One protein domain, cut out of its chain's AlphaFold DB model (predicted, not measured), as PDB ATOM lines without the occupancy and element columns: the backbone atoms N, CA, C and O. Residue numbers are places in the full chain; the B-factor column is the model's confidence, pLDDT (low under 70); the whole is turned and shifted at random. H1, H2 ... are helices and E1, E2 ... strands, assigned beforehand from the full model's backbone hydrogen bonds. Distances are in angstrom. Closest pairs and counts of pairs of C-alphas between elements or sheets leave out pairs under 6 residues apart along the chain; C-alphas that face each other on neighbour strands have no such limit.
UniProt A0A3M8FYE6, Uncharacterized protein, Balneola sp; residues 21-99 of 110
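Overview. This is residues 21 to 99 of the 110 residues of an uncharacterized protein of Balneola sp (UniProt A0A3M8FYE6). Two small antiparallel sheets lie partly face to face as a loose-edged sandwich, E1, E2 and E4 in one layer and E3 with E5 in the other. H1 is a short turn at the far end of E3, and from it a long loop folds back to E4, with residues 69 to 70 paired beside E3 on the way. The printed part has 79 residues, with named elements in the order E1, E2, E3, H1, E4, E5; the class is mostly strand, though under half of the residues are in named elements. It is compact, with a radius of gyration of the C-alphas of 12.4 A and spans of 33 by 28 by 19 A.

Along the chain. Find C-alpha 26 at (69.234, 1.064, -68.328), where E1 begins and runs to residue 30. E2 is residues 34 to 39, 15.9 A long, and E3 is residues 45 to 51, 20.1 A. H1 follows at residues 52 to 55. E4 is residues 74 to 79, 17.2 A; E5, residues 92 to 97, ends at C-alpha 97 at (70.292, -4.432, -76.622).

Arrangement. Look first at the hairpin of E1 and E2, where N 27 and O 38 are 2.9 A apart. E4 is antiparallel to E2 on its other side, with N 35 and O 78 at 2.8 A. E3 and E5 are antiparallel at 158 degrees, with N 48 and O 95 at 2.9 A. Between the sheets, E1 and E5 are only just apart, at 8.0 A. H1 is not on the sheet of E1, E2 and E4; its closest C-alpha to E5 is that of Gln 52, 5.8 A from Val 92's. H1 is too short for an O i to N i+4 pair, and its one O i to N i+3 pair is not within range.

Size, cuts and confidence. The C-alphas of Glu 21 and Thr 57, the two farthest apart, are 36.9 A from each other. The printed part has no cut. The links H1 to E4 and E4 to E5 are long, with 18 and 12 residues. Residues 21 to 23 have pLDDT under 70.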
ATOM      1  N   GLU A  21      70.396   2.410 -55.640       51.00
ATOM      2  CA  GLU A  21      69.163   1.661 -55.872       51.00
ATOM      3  C   GLU A  21      69.308   1.091 -57.278       51.00
ATOM      4  O   GLU A  21      69.213   1.804 -58.274       51.00
ATOM      5  N   ASN A  22      69.719  -0.171 -57.331       53.72
ATOM      6  CA  ASN A  22      69.920  -0.899 -58.563       53.72
ATOM      7  C   ASN A  22      68.533  -1.342 -59.024       53.72
ATOM      8  O   ASN A  22      68.125  -2.481 -58.805       53.72
ATOM      9  N   ASP A  23      67.764  -0.394 -59.554       61.91
ATOM     10  CA  ASP A  23      66.662  -0.747 -60.434       61.91
ATOM     11  C   ASP A  23      67.311  -1.492 -61.610       61.91
ATOM     12  O   ASP A  23      68.248  -0.966 -62.215       61.91
ATOM     13  N   ASP A  24      66.892  -2.737 -61.864       80.62
ATOM     14  CA  ASP A  24      67.345  -3.568 -62.994       80.62
ATOM     15  C   ASP A  24      66.912  -2.904 -64.324       80.62
ATOM     16  O   ASP A  24      66.015  -3.375 -65.023       80.62
ATOM     17  N   ASP A  25      67.510  -1.760 -64.655       90.00
ATOM     18  CA  ASP A  25      67.154  -0.911 -65.787       90.00
ATOM     19  C   ASP A  25      68.391  -0.215 -66.381       90.00
ATOM     20  O   ASP A  25      69.467  -0.123 -65.776       90.00
ATOM     21  N   VAL A  26      68.234   0.282 -67.605       93.25
ATOM     22  CA  VAL A  26      69.234   1.064 -68.328       93.25
ATOM     23  C   VAL A  26      68.801   2.524 -68.324       93.25
ATOM     24  O   VAL A  26      67.869   2.920 -69.023       93.25
ATOM     25  N   ASN A  27      69.515   3.358 -67.570       95.12
ATOM     26  CA  ASN A  27      69.251   4.790 -67.506       95.12
ATOM     27  C   ASN A  27      70.188   5.555 -68.447       95.12
ATOM     28  O   ASN A  27      71.397   5.321 -68.491       95.12
ATOM     29  N   VAL A  28      69.626   6.500 -69.194       93.81
ATOM     30  CA  VAL A  28      70.338   7.310 -70.178       93.81
ATOM     31  C   VAL A  28      70.119   8.779 -69.857       93.81
ATOM     32  O   VAL A  28      68.988   9.254 -69.764       93.81
ATOM     33  N   SER A  29      71.209   9.528 -69.724       93.81
ATOM     34  CA  SER A  29      71.159  10.962 -69.454       93.81
ATOM     35  C   SER A  29      72.148  11.732 -70.321       93.81
ATOM     36  O   SER A  29      73.204  11.234 -70.702       93.81
ATOM     37  N   PHE A  30      71.797  12.974 -70.634       90.50
ATOM     38  CA  PHE A  30      72.638  13.868 -71.418       90.50
ATOM     39  C   PHE A  30      73.231  14.957 -70.533       90.50
ATOM     40  O   PHE A  30      72.508  15.710 -69.880       90.50
ATOM     41  N   THR A  31      74.557  15.079 -70.552       86.69
ATOM     42  CA  THR A  31      75.267  16.220 -69.967       86.69
ATOM     43  C   THR A  31      75.536  17.274 -71.047       86.69
ATOM     44  O   THR A  31      74.991  17.212 -72.153       86.69
ATOM     45  N   ARG A  32      76.363  18.290 -70.758       83.69
ATOM     46  CA  ARG A  32      76.740  19.289 -71.773       83.69
ATOM     47  C   ARG A  32      77.514  18.678 -72.937       83.69
ATOM     48  O   ARG A  32      77.230  19.059 -74.067       83.69
ATOM     49  N   ASN A  33      78.395  17.715 -72.679       89.00
ATOM     50  CA  ASN A  33      79.336  17.213 -73.686       89.00
ATOM     51  C   ASN A  33      79.221  15.708 -73.928       89.00
ATOM     52  O   ASN A  33      79.753  15.216 -74.917       89.00
ATOM     53  N   GLU A  34      78.504  14.989 -73.066       95.00
ATOM     54  CA  GLU A  34      78.502  13.531 -73.081       95.00
ATOM     55  C   GLU A  34      77.082  12.971 -72.975       95.00
ATOM     56  O   GLU A  34      76.173  13.594 -72.410       95.00
ATOM     57  N   LEU A  35      76.925  11.765 -73.503       94.81
ATOM     58  CA  LEU A  35      75.851  10.841 -73.191       94.81
ATOM     59  C   LEU A  35      76.342   9.904 -72.085       94.81
ATOM     60  O   LEU A  35      77.300   9.164 -72.290       94.81
ATOM     61  N   LEU A  36      75.702   9.933 -70.919       96.31
ATOM     62  CA  LEU A  36      75.984   9.018 -69.819       96.31
ATOM     63  C   LEU A  36      74.949   7.894 -69.825       96.31
ATOM     64  O   LEU A  36      73.751   8.151 -69.698       96.31
ATOM     65  N   VAL A  37      75.427   6.657 -69.919       96.06
ATOM     66  CA  VAL A  37      74.611   5.449 -69.789       96.06
ATOM     67  C   VAL A  37      74.968   4.743 -68.493       96.06
ATOM     68  O   VAL A  37      76.143   4.501 -68.218       96.06
ATOM     69  N   GLN A  38      73.955   4.415 -67.701       96.38
ATOM     70  CA  GLN A  38      74.058   3.630 -66.477       96.38
ATOM     71  C   GLN A  38      73.316   2.316 -66.695       96.38
ATOM     72  O   GLN A  38      72.129   2.316 -67.005       96.38
ATOM     73  N   ASN A  39      74.028   1.207 -66.553       95.19
ATOM     74  CA  ASN A  39      73.479  -0.132 -66.652       95.19
ATOM     75  C   ASN A  39      73.322  -0.701 -65.240       95.19
ATOM     76  O   ASN A  39      74.313  -1.130 -64.650       95.19
ATOM     77  N   GLY A  40      72.099  -0.684 -64.710       92.94
ATOM     78  CA  GLY A  40      71.753  -1.302 -63.426       92.94
ATOM     79  C   GLY A  40      71.453  -2.798 -63.527       92.94
ATOM     80  O   GLY A  40      71.142  -3.434 -62.527       92.94
ATOM     81  N   THR A  41      71.536  -3.380 -64.725       91.25
ATOM     82  CA  THR A  41      71.245  -4.800 -64.933       91.25
ATOM     83  C   THR A  41      72.454  -5.681 -64.615       91.25
ATOM     84  O   THR A  41      73.609  -5.238 -64.584       91.25
ATOM     85  N   ASN A  42      72.192  -6.979 -64.445       91.00
ATOM     86  CA  ASN A  42      73.216  -7.996 -64.188       91.00
ATOM     87  C   ASN A  42      73.943  -8.501 -65.445       91.00
ATOM     88  O   ASN A  42      74.847  -9.332 -65.329       91.00
ATOM     89  N   SER A  43      73.595  -7.979 -66.622       91.81
ATOM     90  CA  SER A  43      74.200  -8.343 -67.905       91.81
ATOM     91  C   SER A  43      74.807  -7.109 -68.572       91.81
ATOM     92  O   SER A  43      74.344  -5.991 -68.346       91.81
ATOM     93  N   PRO A  44      75.869  -7.249 -69.379       94.38
ATOM     94  CA  PRO A  44      76.327  -6.141 -70.204       94.38
ATOM     95  C   PRO A  44      75.232  -5.722 -71.193       94.38
ATOM     96  O   PRO A  44      74.485  -6.554 -71.705       94.38
ATOM     97  N   VAL A  45      75.172  -4.424 -71.483       95.50
ATOM     98  CA  VAL A  45      74.315  -3.866 -72.533       95.50
ATOM     99  C   VAL A  45      75.169  -3.218 -73.602       95.50
ATOM    100  O   VAL A  45      76.246  -2.692 -73.320       95.50
ATOM    101  N   TYR A  46      74.675  -3.228 -74.826       95.94
ATOM    102  CA  TYR A  46      75.306  -2.577 -75.963       95.94
ATOM    103  C   TYR A  46      74.434  -1.424 -76.411       95.94
ATOM    104  O   TYR A  46      73.210  -1.547 -76.404       95.94
ATOM    105  N   ILE A  47      75.053  -0.300 -76.767       96.06
ATOM    106  CA  ILE A  47      74.316   0.916 -77.105       96.06
ATOM    107  C   ILE A  47      74.605   1.421 -78.516       96.06
ATOM    108  O   ILE A  47      75.680   1.233 -79.080       96.06
ATOM    109  N   PHE A  48      73.650   2.146 -79.077       95.12
ATOM    110  CA  PHE A  48      73.861   2.932 -80.281       95.12
ATOM    111  C   PHE A  48      73.061   4.225 -80.198       95.12
ATOM    112  O   PHE A  48      71.852   4.198 -79.978       95.12
ATOM    113  N   ALA A  49      73.742   5.356 -80.367       94.75
ATOM    114  CA  ALA A  49      73.141   6.679 -80.312       94.75
ATOM    115  C   ALA A  49      73.233   7.363 -81.676       94.75
ATOM    116  O   ALA A  49      74.284   7.360 -82.325       94.75
ATOM    117  N   VAL A  50      72.129   7.978 -82.088       94.94
ATOM    118  CA  VAL A  50      71.998   8.627 -83.391       94.94
ATOM    119  C   VAL A  50      71.005   9.785 -83.326       94.94
ATOM    120  O   VAL A  50      70.079   9.770 -82.513       94.94
ATOM    121  N   ASP A  51      71.182  10.805 -84.159       93.62
ATOM    122  CA  ASP A  51      70.195  11.877 -84.277       93.62
ATOM    123  C   ASP A  51      68.859  11.384 -84.871       93.62
ATOM    124  O   ASP A  51      68.756  10.335 -85.517       93.62
ATOM    125  N   GLN A  52      67.792  12.152 -84.650       90.94
ATOM    126  CA  GLN A  52      66.457  11.785 -85.120       90.94
ATOM    127  C   GLN A  52      66.374  11.645 -86.650       90.94
ATOM    128  O   GLN A  52      65.626  10.797 -87.145       90.94
ATOM    129  N   SER A  53      67.107  12.471 -87.404       90.88
ATOM    130  CA  SER A  53      67.024  12.468 -88.864       90.88
ATOM    131  C   SER A  53      67.670  11.215 -89.462       90.88
ATOM    132  O   SER A  53      67.074  10.567 -90.327       90.88
ATOM    133  N   THR A  54      68.825  10.800 -88.935       90.88
ATOM    134  CA  THR A  54      69.516   9.588 -89.380       90.88
ATOM    135  C   THR A  54      68.790   8.335 -88.904       90.88
ATOM    136  O   THR A  54      68.678   7.385 -89.682       90.88
ATOM    137  N   ALA A  55      68.212   8.332 -87.693       91.12
ATOM    138  CA  ALA A  55      67.437   7.201 -87.165       91.12
ATOM    139  C   ALA A  55      66.338   6.724 -88.128       91.12
ATOM    140  O   ALA A  55      66.140   5.524 -88.299       91.12
ATOM    141  N   ALA A  56      65.667   7.652 -88.821       87.31
ATOM    142  CA  ALA A  56      64.620   7.334 -89.794       87.31
ATOM    143  C   ALA A  56      65.122   6.573 -91.038       87.31
ATOM    144  O   ALA A  56      64.320   6.023 -91.791       87.31
ATOM    145  N   THR A  57      66.433   6.556 -91.271       89.81
ATOM    146  CA  THR A  57      67.064   5.944 -92.451       89.81
ATOM    147  C   THR A  57      67.871   4.690 -92.121       89.81
ATOM    148  O   THR A  57      68.354   4.008 -93.026       89.81
ATOM    149  N   ILE A  58      68.013   4.365 -90.835       88.12
ATOM    150  CA  ILE A  58      68.792   3.221 -90.375       88.12
ATOM    151  C   ILE A  58      67.975   1.935 -90.513       88.12
ATOM    152  O   ILE A  58      66.874   1.803 -89.987       88.12
ATOM    153  N   PHE A  59      68.560   0.962 -91.208       87.62
ATOM    154  CA  PHE A  59      68.049  -0.408 -91.359       87.62
ATOM    155  C   PHE A  59      69.080  -1.455 -90.900       87.62
ATOM    156  O   PHE A  59      69.024  -2.618 -91.294       87.62
ATOM    157  N   TRP A  60      70.053  -1.029 -90.096       87.06
ATOM    158  CA  TRP A  60      71.172  -1.823 -89.592       87.06
ATOM    159  C   TRP A  60      71.431  -1.481 -88.119       87.06
ATOM    160  O   TRP A  60      71.007  -0.435 -87.641       87.06
ATOM    161  N   VAL A  61      72.121  -2.356 -87.390       82.19
ATOM    162  CA  VAL A  61      72.529  -2.128 -85.992       82.19
ATOM    163  C   VAL A  61      74.026  -2.433 -85.883       82.19
ATOM    164  O   VAL A  61      74.483  -3.363 -86.558       82.19
ATOM    165  N   PRO A  62      74.816  -1.659 -85.112       89.31
ATOM    166  CA  PRO A  62      76.221  -1.978 -84.878       89.31
ATOM    167  C   PRO A  62      76.404  -3.372 -84.273       89.31
ATOM    168  O   PRO A  62      75.558  -3.860 -83.531       89.31
ATOM    169  N   ILE A  63      77.548  -3.991 -84.548       92.62
ATOM    170  CA  ILE A  63      77.935  -5.247 -83.897       92.62
ATOM    171  C   ILE A  63      78.213  -4.973 -82.408       92.62
ATOM    172  O   ILE A  63      78.730  -3.908 -82.058       92.62
ATOM    173  N   SER A  64      77.880  -5.931 -81.543       95.06
ATOM    174  CA  SER A  64      78.282  -5.945 -80.133       95.06
ATOM    175  C   SER A  64      79.816  -5.912 -80.022       95.06
ATOM    176  O   SER A  64      80.496  -6.833 -80.472       95.06
ATOM    177  N   SER A  65      80.391  -4.851 -79.453       94.06
ATOM    178  CA  SER A  65      81.840  -4.685 -79.297       94.06
ATOM    179  C   SER A  65      82.196  -3.964 -77.994       94.06
ATOM    180  O   SER A  65      81.355  -3.360 -77.334       94.06
ATOM    181  N   ASP A  66      83.473  -3.971 -77.613       94.44
ATOM    182  CA  ASP A  66      83.932  -3.205 -76.447       94.44
ATOM    183  C   ASP A  66      83.770  -1.687 -76.623       94.44
ATOM    184  O   ASP A  66      83.829  -0.947 -75.645       94.44
ATOM    185  N   GLU A  67      83.547  -1.183 -77.838       94.25
ATOM    186  CA  GLU A  67      83.346   0.248 -78.081       94.25
ATOM    187  C   GLU A  67      81.955   0.711 -77.646       94.25
ATOM    188  O   GLU A  67      81.823   1.813 -77.117       94.25
ATOM    189  N   ASN A  68      80.937  -0.138 -77.795       95.06
ATOM    190  CA  ASN A  68      79.551   0.171 -77.447       95.06
ATOM    191  C   ASN A  68      79.028  -0.571 -76.208       95.06
ATOM    192  O   ASN A  68      77.872  -0.380 -75.831       95.06
ATOM    193  N   ARG A  69      79.866  -1.376 -75.547       96.31
ATOM    194  CA  ARG A  69      79.518  -2.121 -74.330       96.31
ATOM    195  C   ARG A  69      79.470  -1.246 -73.076       96.31
ATOM    196  O   ARG A  69      80.382  -0.462 -72.804       96.31
ATOM    197  N   VAL A  70      78.461  -1.461 -72.244       96.69
ATOM    198  CA  VAL A  70      78.361  -0.969 -70.869       96.69
ATOM    199  C   VAL A  70      78.201  -2.180 -69.957       96.69
ATOM    200  O   VAL A  70      77.180  -2.866 -69.985       96.69
ATOM    201  N   SER A  71      79.236  -2.477 -69.172       95.44
ATOM    202  CA  SER A  71      79.249  -3.629 -68.264       95.44
ATOM    203  C   SER A  71      78.089  -3.596 -67.266       95.44
ATOM    204  O   SER A  71      77.612  -2.518 -66.913       95.44
ATOM    205  N   ALA A  72      77.688  -4.776 -66.791       93.06
ATOM    206  CA  ALA A  72      76.711  -4.932 -65.717       93.06
ATOM    207  C   ALA A  72      77.061  -4.062 -64.500       93.06
ATOM    208  O   ALA A  72      78.234  -3.992 -64.108       93.06
ATOM    209  N   ASN A  73      76.048  -3.438 -63.898       92.94
ATOM    210  CA  ASN A  73      76.167  -2.596 -62.702       92.94
ATOM    211  C   ASN A  73      77.221  -1.479 -62.830       92.94
ATOM    212  O   ASN A  73      77.948  -1.174 -61.880       92.94
ATOM    213  N   ASN A  74      77.367  -0.908 -64.027       95.12
ATOM    214  CA  ASN A  74      78.395   0.082 -64.334       95.12
ATOM    215  C   ASN A  74      77.840   1.222 -65.194       95.12
ATOM    216  O   ASN A  74      76.734   1.161 -65.725       95.12
ATOM    217  N   SER A  75      78.629   2.279 -65.343       95.81
ATOM    218  CA  SER A  75      78.300   3.441 -66.158       95.81
ATOM    219  C   SER A  75      79.387   3.730 -67.179       95.81
ATOM    220  O   SER A  75      80.571   3.538 -66.903       95.81
ATOM    221  N   ARG A  76      78.994   4.268 -68.332       95.94
ATOM    222  CA  ARG A  76      79.918   4.712 -69.373       95.94
ATOM    223  C   ARG A  76      79.461   6.031 -69.978       95.94
ATOM    224  O   ARG A  76      78.270   6.211 -70.234       95.94
ATOM    225  N   SER A  77      80.410   6.936 -70.206       95.94
ATOM    226  CA  SER A  77      80.191   8.160 -70.972       95.94
ATOM    227  C   SER A  77      80.639   7.991 -72.422       95.94
ATOM    228  O   SER A  77      81.601   7.278 -72.720       95.94
ATOM    229  N   PHE A  78      79.910   8.646 -73.319       94.38
ATOM    230  CA  PHE A  78      80.195   8.722 -74.745       94.38
ATOM    231  C   PHE A  78      80.213  10.189 -75.155       94.38
ATOM    232  O   PHE A  78      79.275  10.929 -74.842       94.38
ATOM    233  N   ASP A  79      81.259  10.612 -75.859       94.31
ATOM    234  CA  ASP A  79      81.351  11.975 -76.377       94.31
ATOM    235  C   ASP A  79      80.209  12.242 -77.360       94.31
ATOM    236  O   ASP A  79      79.933  11.426 -78.241       94.31
ATOM    237  N   LYS A  80      79.563  13.406 -77.262       91.00
ATOM    238  CA  LYS A  80      78.482  13.782 -78.189       91.00
ATOM    239  C   LYS A  80      78.917  13.777 -79.647       91.00
ATOM    240  O   LYS A  80      78.140  13.394 -80.510       91.00
ATOM    241  N   GLU A  81      80.162  14.153 -79.909       90.00
ATOM    242  CA  GLU A  81      80.733  14.172 -81.258       90.00
ATOM    243  C   GLU A  81      80.879  12.763 -81.861       90.00
ATOM    244  O   GLU A  81      80.993  12.627 -83.075       90.00
ATOM    245  N   SER A  82      80.837  11.710 -81.035       91.31
ATOM    246  CA  SER A  82      80.835  10.315 -81.498       91.31
ATOM    247  C   SER A  82      79.446   9.804 -81.906       91.31
ATOM    248  O   SER A  82      79.333   8.743 -82.521       91.31
ATOM    249  N   ILE A  83      78.380  10.549 -81.587       92.56
ATOM    250  CA  ILE A  83      77.001  10.190 -81.931       92.56
ATOM    251  C   ILE A  83      76.805  10.381 -83.436       92.56
ATOM    252  O   ILE A  83      77.113  11.429 -84.006       92.56
ATOM    253  N   THR A  84      76.269   9.356 -84.099       91.12
ATOM    254  CA  THR A  84      76.095   9.389 -85.555       91.12
ATOM    255  C   THR A  84      75.100  10.483 -85.944       91.12
ATOM    256  O   THR A  84      74.004  10.549 -85.391       91.12
ATOM    257  N   GLY A  85      75.481  11.344 -86.893       89.88
ATOM    258  CA  GLY A  85      74.619  12.427 -87.378       89.88
ATOM    259  C   GLY A  85      74.369  13.544 -86.360       89.88
ATOM    260  O   GLY A  85      73.421  14.300 -86.527       89.88
ATOM    261  N   PHE A  86      75.168  13.644 -85.293       91.12
ATOM    262  CA  PHE A  86      74.921  14.617 -84.233       91.12
ATOM    263  C   PHE A  86      74.951  16.067 -84.732       91.12
ATOM    264  O   PHE A  86      75.958  16.543 -85.257       91.12
ATOM    265  N   GLU A  87      73.864  16.785 -84.458       89.06
ATOM    266  CA  GLU A  87      73.750  18.231 -84.620       89.06
ATOM    267  C   GLU A  87      73.204  18.853 -83.328       89.06
ATOM    268  O   GLU A  87      72.268  18.335 -82.705       89.06
ATOM    269  N   GLU A  88      73.778  19.982 -82.902       88.31
ATOM    270  CA  GLU A  88      73.316  20.666 -81.694       88.31
ATOM    271  C   GLU A  88      71.837  21.071 -81.799       88.31
ATOM    272  O   GLU A  88      71.378  21.625 -82.797       88.31
ATOM    273  N   GLY A  89      71.084  20.820 -80.724       87.12
ATOM    274  CA  GLY A  89      69.658  21.142 -80.647       87.12
ATOM    275  C   GLY A  89      68.728  20.097 -81.271       87.12
ATOM    276  O   GLY A  89      67.513  20.244 -81.133       87.12
ATOM    277  N   GLN A  90      69.258  19.039 -81.895       87.81
ATOM    278  CA  GLN A  90      68.454  17.920 -82.385       87.81
ATOM    279  C   GLN A  90      68.231  16.854 -81.297       87.81
ATOM    280  O   GLN A  90      69.116  16.617 -80.466       87.81
ATOM    281  N   PRO A  91      67.065  16.181 -81.282       90.88
ATOM    282  CA  PRO A  91      66.857  15.016 -80.433       90.88
ATOM    283  C   PRO A  91      67.805  13.876 -80.819       90.88
ATOM    284  O   PRO A  91      67.986  13.580 -82.002       90.88
ATOM    285  N   VAL A  92      68.351  13.199 -79.809       92.38
ATOM    286  CA  VAL A  92      69.116  11.960 -79.979       92.38
ATOM    287  C   VAL A  92      68.250  10.781 -79.559       92.38
ATOM    288  O   VAL A  92      67.605  10.814 -78.510       92.38
ATOM    289  N   ILE A  93      68.260   9.734 -80.375       93.38
ATOM    290  CA  ILE A  93      67.650   8.443 -80.085       93.38
ATOM    291  C   ILE A  93      68.764   7.489 -79.660       93.38
ATOM    292  O   ILE A  93      69.799   7.391 -80.321       93.38
ATOM    293  N   VAL A  94      68.546   6.789 -78.549       94.38
ATOM    294  CA  VAL A  94      69.474   5.789 -78.020       94.38
ATOM    295  C   VAL A  94      68.793   4.431 -78.057       94.38
ATOM    296  O   VAL A  94      67.762   4.225 -77.421       94.38
ATOM    297  N   TYR A  95      69.374   3.518 -78.822       93.94
ATOM    298  CA  TYR A  95      69.021   2.108 -78.846       93.94
ATOM    299  C   TYR A  95      69.938   1.351 -77.891       93.94
ATOM    300  O   TYR A  95      71.128   1.662 -77.807       93.94
ATOM    301  N   TYR A  96      69.402   0.339 -77.215       94.56
ATOM    302  CA  TYR A  96      70.203  -0.612 -76.457       94.56
ATOM    303  C   TYR A  96      69.709  -2.040 -76.679       94.56
ATOM    304  O   TYR A  96      68.537  -2.258 -76.998       94.56
ATOM    305  N   TRP A  97      70.609  -3.009 -76.537       94.06
ATOM    306  CA  TRP A  97      70.292  -4.432 -76.622       94.06
ATOM    307  C   TRP A  97      71.211  -5.263 -75.723       94.06
ATOM    308  O   TRP A  97      72.269  -4.802 -75.284       94.06
ATOM    309  N   PHE A  98      70.785  -6.497 -75.471       92.06
ATOM    310  CA  PHE A  98      71.562  -7.531 -74.796       92.06
ATOM    311  C   PHE A  98      72.074  -8.523 -75.835       92.06
ATOM    312  O   PHE A  98      71.369  -8.825 -76.802       92.06
ATOM    313  N   ASP A  99      73.287  -9.024 -75.634       87.81
ATOM    314  CA  ASP A  99      73.802 -10.135 -76.424       87.81
ATOM    315  C   ASP A  99      73.400 -11.456 -75.746       87.81
ATOM    316  O   ASP A  99      73.743 -11.659 -74.578       87.81
TER     317      ASP A  99